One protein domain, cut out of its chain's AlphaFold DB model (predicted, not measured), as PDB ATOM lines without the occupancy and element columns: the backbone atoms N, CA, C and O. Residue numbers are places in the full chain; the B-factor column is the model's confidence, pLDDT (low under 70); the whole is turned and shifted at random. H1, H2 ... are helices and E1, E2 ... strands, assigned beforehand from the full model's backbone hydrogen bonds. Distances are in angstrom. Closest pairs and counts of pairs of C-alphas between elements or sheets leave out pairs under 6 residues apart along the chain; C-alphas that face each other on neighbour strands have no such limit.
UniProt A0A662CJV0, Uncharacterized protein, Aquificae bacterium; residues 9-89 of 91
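This is residues 9 to 89 of the 91 residues of an uncharacterized protein of Aquificae bacterium (UniProt A0A662CJV0). This is a small closed barrel of six antiparallel strands, E1 to E6, with two of them, E2 and E4, bending sharply as they go round. The short helix H1 and the loop after it sit at one far end of the long axis, away from the meeting of E6 with E1 that closes the ring. The printed part has 81 residues, with six named strands and one named helix in the order E1 E2 H1 E3 E4 E5 E6, and the class is mostly strand. The whole is compact, with a radius of gyration of the C-alphas of 12.5 A, and rounded, spanning 34 by 27 by 27 A.

Find C-alpha 9 at (136.449, 145.115, 120.138); from there E1, residues 9 to 15, runs 19.2 A. E2, residues 18 to 31, is the longest strand at 27.6 A and bends by 101 degrees at residue 25. E3 is residues 49 to 54, 17.1 A. E4, residues 59 to 69, is 22.7 A long and bends by 86 degrees at residue 66. E5 is residues 73 to 77, 13.0 A, and E6 is residues 82 to 88, 20.3 A, ending at C-alpha 88, (133.961, 141.969, 122.528). Look for H1, residues 34 to 38, at C-alpha 34, (114.920, 159.111, 107.548); it is 6.3 A long.

Start at the closing pair, E6 and E1, antiparallel at 164 degrees, where N 10 and O 87 are 2.8 A apart, within hydrogen-bond range. On the other side of E1 lies E2, its partner in a hairpin, with N 11 and O 22 at 2.9 A. The pairing of E2 is staggered: residues 18 to 24 pair with E1 and residues 25 to 31 with E3, where N 28 and O 52 are 2.9 A apart. E3 to E6 form a meander, each strand the antiparallel neighbour of the one before. Within hydrogen-bond range here are N 51 and O 62 across E3 and E4, 2.9 A apart, N 67 and O 75 across E4 and E5, 2.9 A apart, and N 76 and O 84 across E5 and E6, 2.8 A apart. E1 and E4 are apart, and E3 and E5 only just so, 8.2 A at their closest C-alphas. H1 is on the barrel, and its backbone has every O i to N i+4 pair within hydrogen-bond range.

The two C-alphas farthest apart are those of Pro 42 and Phe 89, at 34.9 A, while those of Tyr 9 and Phe 89, the first and last printed, are 4.5 A apart. The printed part has no cut. The link from H1 to E3, 10 residues, is short; the other links are tight. The mean pLDDT of the printed part is 93.0, and no printed residue is under 70.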
ATOM      1  N   TYR A   9     137.034 146.226 120.872       95.88
ATOM      2  CA  TYR A   9     136.449 145.115 120.138       95.88
ATOM      3  C   TYR A   9     137.496 144.526 119.202       95.88
ATOM      4  O   TYR A   9     138.338 145.250 118.660       95.88
ATOM      5  N   TRP A  10     137.425 143.219 118.988       96.50
ATOM      6  CA  TRP A  10     137.998 142.617 117.795       96.50
ATOM      7  C   TRP A  10     137.186 143.064 116.584       96.50
ATOM      8  O   TRP A  10     135.957 143.048 116.621       96.50
ATOM      9  N   LEU A  11     137.889 143.450 115.525       96.75
ATOM     10  CA  LEU A  11     137.327 143.814 114.233       96.75
ATOM     11  C   LEU A  11     137.809 142.804 113.197       96.75
ATOM     12  O   LEU A  11     139.015 142.649 113.008       96.75
ATOM     13  N   ILE A  12     136.889 142.139 112.513       97.19
ATOM     14  CA  ILE A  12     137.204 141.219 111.422       97.19
ATOM     15  C   ILE A  12     136.512 141.747 110.168       97.19
ATOM     16  O   ILE A  12     135.291 141.695 110.057       97.19
ATOM     17  N   LEU A  13     137.289 142.285 109.231       97.06
ATOM     18  CA  LEU A  13     136.798 142.665 107.909       97.06
ATOM     19  C   LEU A  13     136.894 141.451 106.990       97.06
ATOM     20  O   LEU A  13     137.988 140.915 106.818       97.06
ATOM     21  N   ARG A  14     135.780 141.058 106.377       97.38
ATOM     22  CA  ARG A  14     135.724 140.045 105.318       97.38
ATOM     23  C   ARG A  14     135.356 140.693 103.989       97.38
ATOM     24  O   ARG A  14     134.508 141.585 103.968       97.38
ATOM     25  N   VAL A  15     136.000 140.259 102.909       95.88
ATOM     26  CA  VAL A  15     135.711 140.649 101.522       95.88
ATOM     27  C   VAL A  15     135.891 139.412 100.641       95.88
ATOM     28  O   VAL A  15     137.022 139.029 100.340       95.88
ATOM     29  N   GLY A  16     134.791 138.757 100.261       92.75
ATOM     30  CA  GLY A  16     134.846 137.457  99.583       92.75
ATOM     31  C   GLY A  16     135.597 136.423 100.432       92.75
ATOM     32  O   GLY A  16     135.252 136.211 101.592       92.75
ATOM     33  N   ASP A  17     136.658 135.834  99.877       92.75
ATOM     34  CA  ASP A  17     137.503 134.846 100.569       92.75
ATOM     35  C   ASP A  17     138.611 135.468 101.439       92.75
ATOM     36  O   ASP A  17     139.381 134.759 102.090       92.75
ATOM     37  N   TRP A  18     138.738 136.797 101.440       95.75
ATOM     38  CA  TRP A  18     139.783 137.498 102.177       95.75
ATOM     39  C   TRP A  18     139.289 137.996 103.537       95.75
ATOM     40  O   TRP A  18     138.210 138.581 103.640       95.75
ATOM     41  N   GLU A  19     140.120 137.840 104.574       96.62
ATOM     42  CA  GLU A  19     139.883 138.423 105.897       96.62
ATOM     43  C   GLU A  19     141.072 139.251 106.419       96.62
ATOM     44  O   GLU A  19     142.237 138.877 106.263       96.62
ATOM     45  N   LYS A  20     140.776 140.361 107.110       95.50
ATOM     46  CA  LYS A  20     141.729 141.134 107.926       95.50
ATOM     47  C   LYS A  20     141.202 141.262 109.346       95.50
ATOM     48  O   LYS A  20     140.101 141.764 109.569       95.50
ATOM     49  N   LYS A  21     142.034 140.864 110.308       95.88
ATOM     50  CA  LYS A  21     141.771 141.022 111.743       95.88
ATOM     51  C   LYS A  21     142.459 142.273 112.270       95.88
ATOM     52  O   LYS A  21     143.592 142.577 111.903       95.88
ATOM     53  N   GLY A  22     141.773 142.984 113.147       95.44
ATOM     54  CA  GLY A  22     142.241 144.196 113.798       95.44
ATOM     55  C   GLY A  22     141.484 144.436 115.094       95.44
ATOM     56  O   GLY A  22     140.761 143.573 115.587       95.44
ATOM     57  N   ARG A  23     141.653 145.625 115.662       95.94
ATOM     58  CA  ARG A  23     140.915 146.064 116.848       95.94
ATOM     59  C   ARG A  23     140.260 147.397 116.551       95.94
ATOM     60  O   ARG A  23     140.777 148.163 115.745       95.94
ATOM     61  N   CYS A  24     139.171 147.692 117.240       96.69
ATOM     62  CA  CYS A  24     138.588 149.023 117.230       96.69
ATOM     63  C   CYS A  24     138.089 149.433 118.616       96.69
ATOM     64  O   CYS A  24     137.883 148.595 119.496       96.69
ATOM     65  N   ASN A  25     137.885 150.730 118.808       96.44
ATOM     66  CA  ASN A  25     137.171 151.301 119.947       96.44
ATOM     67  C   ASN A  25     136.203 152.393 119.461       96.44
ATOM     68  O   ASN A  25     136.034 152.592 118.254       96.44
ATOM     69  N   HIS A  26     135.517 153.060 120.395       96.62
ATOM     70  CA  HIS A  26     134.493 154.062 120.073       96.62
ATOM     71  C   HIS A  26     133.389 153.527 119.153       96.62
ATOM     72  O   HIS A  26     132.772 154.293 118.414       96.62
ATOM     73  N   LEU A  27     133.137 152.212 119.211       97.00
ATOM     74  CA  LEU A  27     132.105 151.574 118.411       97.00
ATOM     75  C   LEU A  27     130.736 152.097 118.838       97.00
ATOM     76  O   LEU A  27     130.335 151.981 119.997       97.00
ATOM     77  N   THR A  28     130.023 152.652 117.871       96.62
ATOM     78  CA  THR A  28     128.612 153.003 117.965       96.62
ATOM     79  C   THR A  28     127.912 152.470 116.730       96.62
ATOM     80  O   THR A  28     128.445 152.563 115.625       96.62
ATOM     81  N   ILE A  29     126.733 151.892 116.925       95.81
ATOM     82  CA  ILE A  29     125.859 151.446 115.847       95.81
ATOM     83  C   ILE A  29     124.477 151.988 116.167       95.81
ATOM     84  O   ILE A  29     124.025 151.911 117.310       95.81
ATOM     85  N   ARG A  30     123.839 152.590 115.171       95.56
ATOM     86  CA  ARG A  30     122.472 153.091 115.276       95.56
ATOM     87  C   ARG A  30     121.754 152.920 113.950       95.56
ATOM     88  O   ARG A  30     122.399 152.841 112.905       95.56
ATOM     89  N   GLU A  31     120.432 152.916 114.002       96.06
ATOM     90  CA  GLU A  31     119.615 153.007 112.798       96.06
ATOM     91  C   GLU A  31     119.889 154.321 112.053       96.06
ATOM     92  O   GLU A  31     120.230 155.354 112.649       96.06
ATOM     93  N   LEU A  32     119.759 154.264 110.729       94.94
ATOM     94  CA  LEU A  32     119.774 155.444 109.874       94.94
ATOM     95  C   LEU A  32     118.529 156.292 110.135       94.94
ATOM     96  O   LEU A  32     117.409 155.774 110.194       94.94
ATOM     97  N   LEU A  33     118.728 157.603 110.220       93.56
ATOM     98  CA  LEU A  33     117.638 158.569 110.253       93.56
ATOM     99  C   LEU A  33     116.930 158.612 108.886       93.56
ATOM    100  O   LEU A  33     117.559 158.304 107.870       93.56
ATOM    101  N   PRO A  34     115.645 159.009 108.818       89.88
ATOM    102  CA  PRO A  34     114.920 159.111 107.548       89.88
ATOM    103  C   PRO A  34     115.650 159.969 106.505       89.88
ATOM    104  O   PRO A  34     115.846 159.529 105.379       89.88
ATOM    105  N   GLU A  35     116.160 161.129 106.919       90.31
ATOM    106  CA  GLU A  35     116.967 162.034 106.088       90.31
ATOM    107  C   GLU A  35     118.270 161.403 105.570       90.31
ATOM    108  O   GLU A  35     118.691 161.668 104.446       90.31
ATOM    109  N   GLU A  36     118.904 160.527 106.358       90.12
ATOM    110  CA  GLU A  36     120.099 159.801 105.922       90.12
ATOM    111  C   GLU A  36     119.735 158.736 104.890       90.12
ATOM    112  O   GLU A  36     120.476 158.569 103.929       90.12
ATOM    113  N   LYS A  37     118.592 158.053 105.050       86.81
ATOM    114  CA  LYS A  37     118.095 157.064 104.079       86.81
ATOM    115  C   LYS A  37     117.747 157.707 102.739       86.81
ATOM    116  O   LYS A  37     118.048 157.125 101.707       86.81
ATOM    117  N   GLU A  38     117.150 158.895 102.750       85.56
ATOM    118  CA  GLU A  38     116.827 159.645 101.526       85.56
ATOM    119  C   GLU A  38     118.078 160.140 100.790       85.56
ATOM    120  O   GLU A  38     118.082 160.226  99.564       85.56
ATOM    121  N   ALA A  39     119.147 160.448 101.527       86.88
ATOM    122  CA  ALA A  39     120.423 160.871 100.957       86.88
ATOM    123  C   ALA A  39     121.262 159.708 100.392       86.88
ATOM    124  O   ALA A  39     122.273 159.954  99.727       86.88
ATOM    125  N   LEU A  40     120.885 158.454 100.662       85.00
ATOM    126  CA  LEU A  40     121.580 157.290 100.125       85.00
ATOM    127  C   LEU A  40     121.302 157.121  98.629       85.00
ATOM    128  O   LEU A  40     120.172 157.220  98.159       85.00
ATOM    129  N   GLY A  41     122.363 156.829  97.879       78.38
ATOM    130  CA  GLY A  41     122.243 156.408  96.488       78.38
ATOM    131  C   GLY A  41     121.696 154.977  96.364       78.38
ATOM    132  O   GLY A  41     121.681 154.232  97.347       78.38
ATOM    133  N   PRO A  42     121.317 154.552  95.146       75.56
ATOM    134  CA  PRO A  42     120.772 153.215  94.886       75.56
ATOM    135  C   PRO A  42     121.719 152.074  95.299       75.56
ATOM    136  O   PRO A  42     121.266 150.993  95.646       75.56
ATOM    137  N   GLU A  43     123.032 152.311  95.346       70.62
ATOM    138  CA  GLU A  43     124.016 151.313  95.799       70.62
ATOM    139  C   GLU A  43     123.915 150.971  97.296       70.62
ATOM    140  O   GLU A  43     124.491 149.991  97.754       70.62
ATOM    141  N   SER A  44     123.200 151.775  98.085       77.00
ATOM    142  CA  SER A  44     122.945 151.528  99.511       77.00
ATOM    143  C   SER A  44     121.468 151.236  99.791       77.00
ATOM    144  O   SER A  44     121.009 151.348 100.931       77.00
ATOM    145  N   GLU A  45     120.714 150.864  98.753       73.19
ATOM    146  CA  GLU A  45     119.317 150.468  98.862       73.19
ATOM    147  C   GLU A  45     119.191 149.244  99.787       73.19
ATOM    148  O   GLU A  45     119.808 148.201  99.576       73.19
ATOM    149  N   GLY A  46     118.428 149.393 100.873       83.31
ATOM    150  CA  GLY A  46     118.265 148.358 101.901       83.31
ATOM    151  C   GLY A  46     119.227 148.448 103.091       83.31
ATOM    152  O   GLY A  46     119.072 147.677 104.043       83.31
ATOM    153  N   ALA A  47     120.170 149.397 103.108       91.44
ATOM    154  CA  ALA A  47     120.942 149.687 104.312       91.44
ATOM    155  C   ALA A  47     120.037 150.262 105.412       91.44
ATOM    156  O   ALA A  47     119.150 151.083 105.172       91.44
ATOM    157  N   THR A  48     120.261 149.827 106.649       95.06
ATOM    158  CA  THR A  48     119.385 150.148 107.788       95.06
ATOM    159  C   THR A  48     120.104 150.884 108.907       95.06
ATOM    160  O   THR A  48     119.463 151.605 109.671       95.06
ATOM    161  N   HIS A  49     121.423 150.744 108.990       96.56
ATOM    162  CA  HIS A  49     122.236 151.208 110.101       96.56
ATOM    163  C   HIS A  49     123.478 151.956 109.623       96.56
ATOM    164  O   HIS A  49     123.981 151.766 108.515       96.56
ATOM    165  N   VAL A  50     124.017 152.771 110.522       96.31
ATOM    166  CA  VAL A  50     125.346 153.364 110.414       96.31
ATOM    167  C   VAL A  50     126.181 152.924 111.609       96.31
ATOM    168  O   VAL A  50     125.746 153.016 112.760       96.31
ATOM    169  N   ALA A  51     127.396 152.456 111.333       96.88
ATOM    170  CA  ALA A  51     128.393 152.145 112.342       96.88
ATOM    171  C   ALA A  51     129.539 153.158 112.280       96.88
ATOM    172  O   ALA A  51     130.028 153.512 111.203       96.88
ATOM    173  N   ARG A  52     129.986 153.619 113.449       97.69
ATOM    174  CA  ARG A  52     131.171 154.468 113.606       97.69
ATOM    175  C   ARG A  52     132.117 153.847 114.613       97.69
ATOM    176  O   ARG A  52     131.666 153.373 115.651       97.69
ATOM    177  N   PHE A  53     133.406 153.862 114.311       97.75
ATOM    178  CA  PHE A  53     134.452 153.323 115.179       97.75
ATOM    179  C   PHE A  53     135.817 153.894 114.792       97.75
ATOM    180  O   PHE A  53     135.984 154.441 113.702       97.75
ATOM    181  N   PHE A  54     136.803 153.754 115.669       97.31
ATOM    182  CA  PHE A  54     138.203 154.055 115.378       97.31
ATOM    183  C   PHE A  54     138.993 152.745 115.303       97.31
ATOM    184  O   PHE A  54     138.977 151.960 116.250       97.31
ATOM    185  N   ASP A  55     139.648 152.485 114.169       96.00
ATOM    186  CA  ASP A  55     140.375 151.234 113.882       96.00
ATOM    187  C   ASP A  55     141.884 151.314 114.182       96.00
ATOM    188  O   ASP A  55     142.654 150.472 113.728       96.00
ATOM    189  N   PHE A  56     142.301 152.320 114.963       93.56
ATOM    190  CA  PHE A  56     143.699 152.686 115.239       93.56
ATOM    191  C   PHE A  56     144.503 153.213 114.041       93.56
ATOM    192  O   PHE A  56     145.641 153.640 114.234       93.56
ATOM    193  N   GLU A  57     143.921 153.264 112.843       94.94
ATOM    194  CA  GLU A  57     144.469 153.981 111.691       94.94
ATOM    195  C   GLU A  57     143.682 155.286 111.464       94.94
ATOM    196  O   GLU A  57     144.273 156.355 111.313       94.94
ATOM    197  N   ALA A  58     142.346 155.222 111.486       96.06
ATOM    198  CA  ALA A  58     141.442 156.348 111.273       96.06
ATOM    199  C   ALA A  58     140.045 156.128 111.886       96.06
ATOM    200  O   ALA A  58     139.630 155.014 112.213       96.06
ATOM    201  N   TYR A  59     139.276 157.214 112.014       97.50
ATOM    202  CA  TYR A  59     137.842 157.108 112.282       97.50
ATOM    203  C   TYR A  59     137.119 156.631 111.024       97.50
ATOM    204  O   TYR A  59     137.286 157.189 109.938       97.50
ATOM    205  N   ARG A  60     136.294 155.599 111.180       97.12
ATOM    206  CA  ARG A  60     135.462 155.020 110.132       97.12
ATOM    207  C   ARG A  60     134.000 155.349 110.395       97.12
ATOM    208  O   ARG A  60     133.539 155.300 111.533       97.12
ATOM    209  N   GLN A  61     133.281 155.632 109.318       95.94
ATOM    210  CA  GLN A  61     131.827 155.613 109.263       95.94
ATOM    211  C   GLN A  61     131.440 154.702 108.104       95.94
ATOM    212  O   GLN A  61     131.889 154.922 106.980       95.94
ATOM    213  N   ILE A  62     130.641 153.680 108.385       94.94
ATOM    214  CA  ILE A  62     130.174 152.712 107.395       94.94
ATOM    215  C   ILE A  62     128.657 152.576 107.489       94.94
ATOM    216  O   ILE A  62     128.088 152.701 108.574       94.94
ATOM    217  N   ILE A  63     128.009 152.355 106.350       95.00
ATOM    218  CA  ILE A  63     126.555 152.234 106.229       95.00
ATOM    219  C   ILE A  63     126.239 150.840 105.698       95.00
ATOM    220  O   ILE A  63     126.884 150.389 104.757       95.00
ATOM    221  N   GLY A  64     125.288 150.158 106.323       95.25
ATOM    222  CA  GLY A  64     124.985 148.762 106.026       95.25
ATOM    223  C   GLY A  64     123.838 148.239 106.879       95.25
ATOM    224  O   GLY A  64     123.013 149.012 107.374       95.25
ATOM    225  N   THR A  65     123.780 146.926 107.058       95.94
ATOM    226  CA  THR A  65     122.706 146.256 107.798       95.94
ATOM    227  C   THR A  65     123.279 145.271 108.805       95.94
ATOM    228  O   THR A  65     124.264 144.586 108.543       95.94
ATOM    229  N   ILE A  66     122.665 145.193 109.984       96.00
ATOM    230  CA  ILE A  66     123.005 144.164 110.968       96.00
ATOM    231  C   ILE A  66     122.405 142.846 110.478       96.00
ATOM    232  O   ILE A  66     121.187 142.725 110.359       96.00
ATOM    233  N   ARG A  67     123.262 141.873 110.170       94.75
ATOM    234  CA  ARG A  67     122.848 140.541 109.709       94.75
ATOM    235  C   ARG A  67     122.737 139.550 110.859       94.75
ATOM    236  O   ARG A  67     121.836 138.718 110.863       94.75
ATOM    237  N   GLU A  68     123.650 139.645 111.818       93.88
ATOM    238  CA  GLU A  68     123.679 138.801 113.011       93.88
ATOM    239  C   GLU A  68     124.011 139.665 114.221       93.88
ATOM    240  O   GLU A  68     124.917 140.499 114.166       93.88
ATOM    241  N   GLU A  69     123.284 139.451 115.310       93.62
ATOM    242  CA  GLU A  69     123.594 140.033 116.606       93.62
ATOM    243  C   GLU A  69     123.241 139.026 117.699       93.62
ATOM    244  O   GLU A  69     122.081 138.648 117.863       93.62
ATOM    245  N   ASP A  70     124.245 138.631 118.473       91.62
ATOM    246  CA  ASP A  70     124.083 137.829 119.681       91.62
ATOM    247  C   ASP A  70     124.925 138.411 120.822       91.62
ATOM    248  O   ASP A  70     125.441 139.526 120.733       91.62
ATOM    249  N   ASP A  71     125.017 137.716 121.951       87.31
ATOM    250  CA  ASP A  71     125.733 138.223 123.121       87.31
ATOM    251  C   ASP A  71     127.258 138.317 122.930       87.31
ATOM    252  O   ASP A  71     127.908 139.074 123.660       87.31
ATOM    253  N   GLU A  72     127.833 137.615 121.950       87.44
ATOM    254  CA  GLU A  72     129.277 137.510 121.719       87.44
ATOM    255  C   GLU A  72     129.764 138.381 120.555       87.44
ATOM    256  O   GLU A  72     130.849 138.979 120.647       87.44
ATOM    257  N   HIS A  73     128.979 138.488 119.481       93.00
ATOM    258  CA  HIS A  73     129.369 139.226 118.284       93.00
ATOM    259  C   HIS A  73     128.215 139.931 117.569       93.00
ATOM    260  O   HIS A  73     127.028 139.742 117.835       93.00
ATOM    261  N   LEU A  74     128.605 140.801 116.638       96.00
ATOM    262  CA  LEU A  74     127.719 141.466 115.696       96.00
ATOM    263  C   LEU A  74     128.343 141.441 114.303       96.00
ATOM    264  O   LEU A  74     129.497 141.840 114.135       96.00
ATOM    265  N   VAL A  75     127.567 141.028 113.301       96.94
ATOM    266  CA  VAL A  75     127.946 141.075 111.883       96.94
ATOM    267  C   VAL A  75     127.209 142.216 111.192       96.94
ATOM    268  O   VAL A  75     125.983 142.219 111.081       96.94
ATOM    269  N   PHE A  76     127.986 143.174 110.702       96.81
ATOM    270  CA  PHE A  76     127.547 144.330 109.934       96.81
ATOM    271  C   PHE A  76     127.840 144.095 108.450       96.81
ATOM    272  O   PHE A  76     128.994 144.138 108.009       96.81
ATOM    273  N   ASP A  77     126.795 143.797 107.690       96.12
ATOM    274  CA  ASP A  77     126.848 143.515 106.262       96.12
ATOM    275  C   ASP A  77     126.852 144.818 105.455       96.12
ATOM    276  O   ASP A  77     126.019 145.701 105.668       96.12
ATOM    277  N   MET A  78     127.813 144.933 104.543       93.00
ATOM    278  CA  MET A  78     127.989 146.080 103.651       93.00
ATOM    279  C   MET A  78     127.472 145.793 102.237       93.00
ATOM    280  O   MET A  78     127.586 146.664 101.379       93.00
ATOM    281  N   GLY A  79     126.950 144.588 101.979       90.31
ATOM    282  CA  GLY A  79     126.640 144.119 100.632       90.31
ATOM    283  C   GLY A  79     127.880 143.628  99.879       90.31
ATOM    284  O   GLY A  79     129.008 143.695 100.369       90.31
ATOM    285  N   GLU A  80     127.658 143.075  98.683       87.00
ATOM    286  CA  GLU A  80     128.715 142.648  97.743       87.00
ATOM    287  C   GLU A  80     129.788 141.712  98.343       87.00
ATOM    288  O   GLU A  80     130.954 141.720  97.952       87.00
ATOM    289  N   GLY A  81     129.406 140.885  99.323       90.62
ATOM    290  CA  GLY A  81     130.329 139.961  99.991       90.62
ATOM    291  C   GLY A  81     131.323 140.637 100.943       90.62
ATOM    292  O   GLY A  81     132.316 140.013 101.324       90.62
ATOM    293  N   LYS A  82     131.074 141.894 101.337       95.12
ATOM    294  CA  LYS A  82     131.852 142.631 102.334       95.12
ATOM    295  C   LYS A  82     131.097 142.716 103.657       95.12
ATOM    296  O   LYS A  82     129.961 143.171 103.710       95.12
ATOM    297  N   SER A  83     131.759 142.376 104.758       97.06
ATOM    298  CA  SER A  83     131.173 142.496 106.097       97.06
ATOM    299  C   SER A  83     132.207 142.860 107.152       97.06
ATOM    300  O   SER A  83     133.365 142.444 107.070       97.06
ATOM    301  N   TYR A  84     131.771 143.570 108.185       97.38
ATOM    302  CA  TYR A  84     132.534 143.782 109.408       97.38
ATOM    303  C   TYR A  84     131.925 142.960 110.531       97.38
ATOM    304  O   TYR A  84     130.740 143.078 110.820       97.38
ATOM    305  N   GLU A  85     132.738 142.158 111.193       97.12
ATOM    306  CA  GLU A  85     132.342 141.457 112.403       97.12
ATOM    307  C   GLU A  85     133.031 142.094 113.609       97.12
ATOM    308  O   GLU A  85     134.254 142.270 113.630       97.12
ATOM    309  N   PHE A  86     132.230 142.445 114.608       96.75
ATOM    310  CA  PHE A  86     132.668 143.024 115.866       96.75
ATOM    311  C   PHE A  86     132.468 141.999 116.974       96.75
ATOM    312  O   PHE A  86     131.355 141.517 117.169       96.75
ATOM    313  N   ARG A  87     133.526 141.696 117.727       95.19
ATOM    314  CA  ARG A  87     133.445 140.852 118.931       95.19
ATOM    315  C   ARG A  87     133.982 141.600 120.130       95.19
ATOM    316  O   ARG A  87     134.939 142.362 119.995       95.19
ATOM    317  N   GLU A  88     133.417 141.374 121.308       90.44
ATOM    318  CA  GLU A  88     133.961 141.969 122.528       90.44
ATOM    319  C   GLU A  88     135.426 141.539 122.735       90.44
ATOM    320  O   GLU A  88     135.763 140.355 122.690       90.44
ATOM    321  N   PHE A  89     136.323 142.505 122.961       87.44
ATOM    322  CA  PHE A  89     137.700 142.202 123.338       87.44
ATOM    323  C   PHE A  89     137.739 141.874 124.834       87.44
ATOM    324  O   PHE A  89     137.690 142.772 125.677       87.44
TER     325      PHE A  89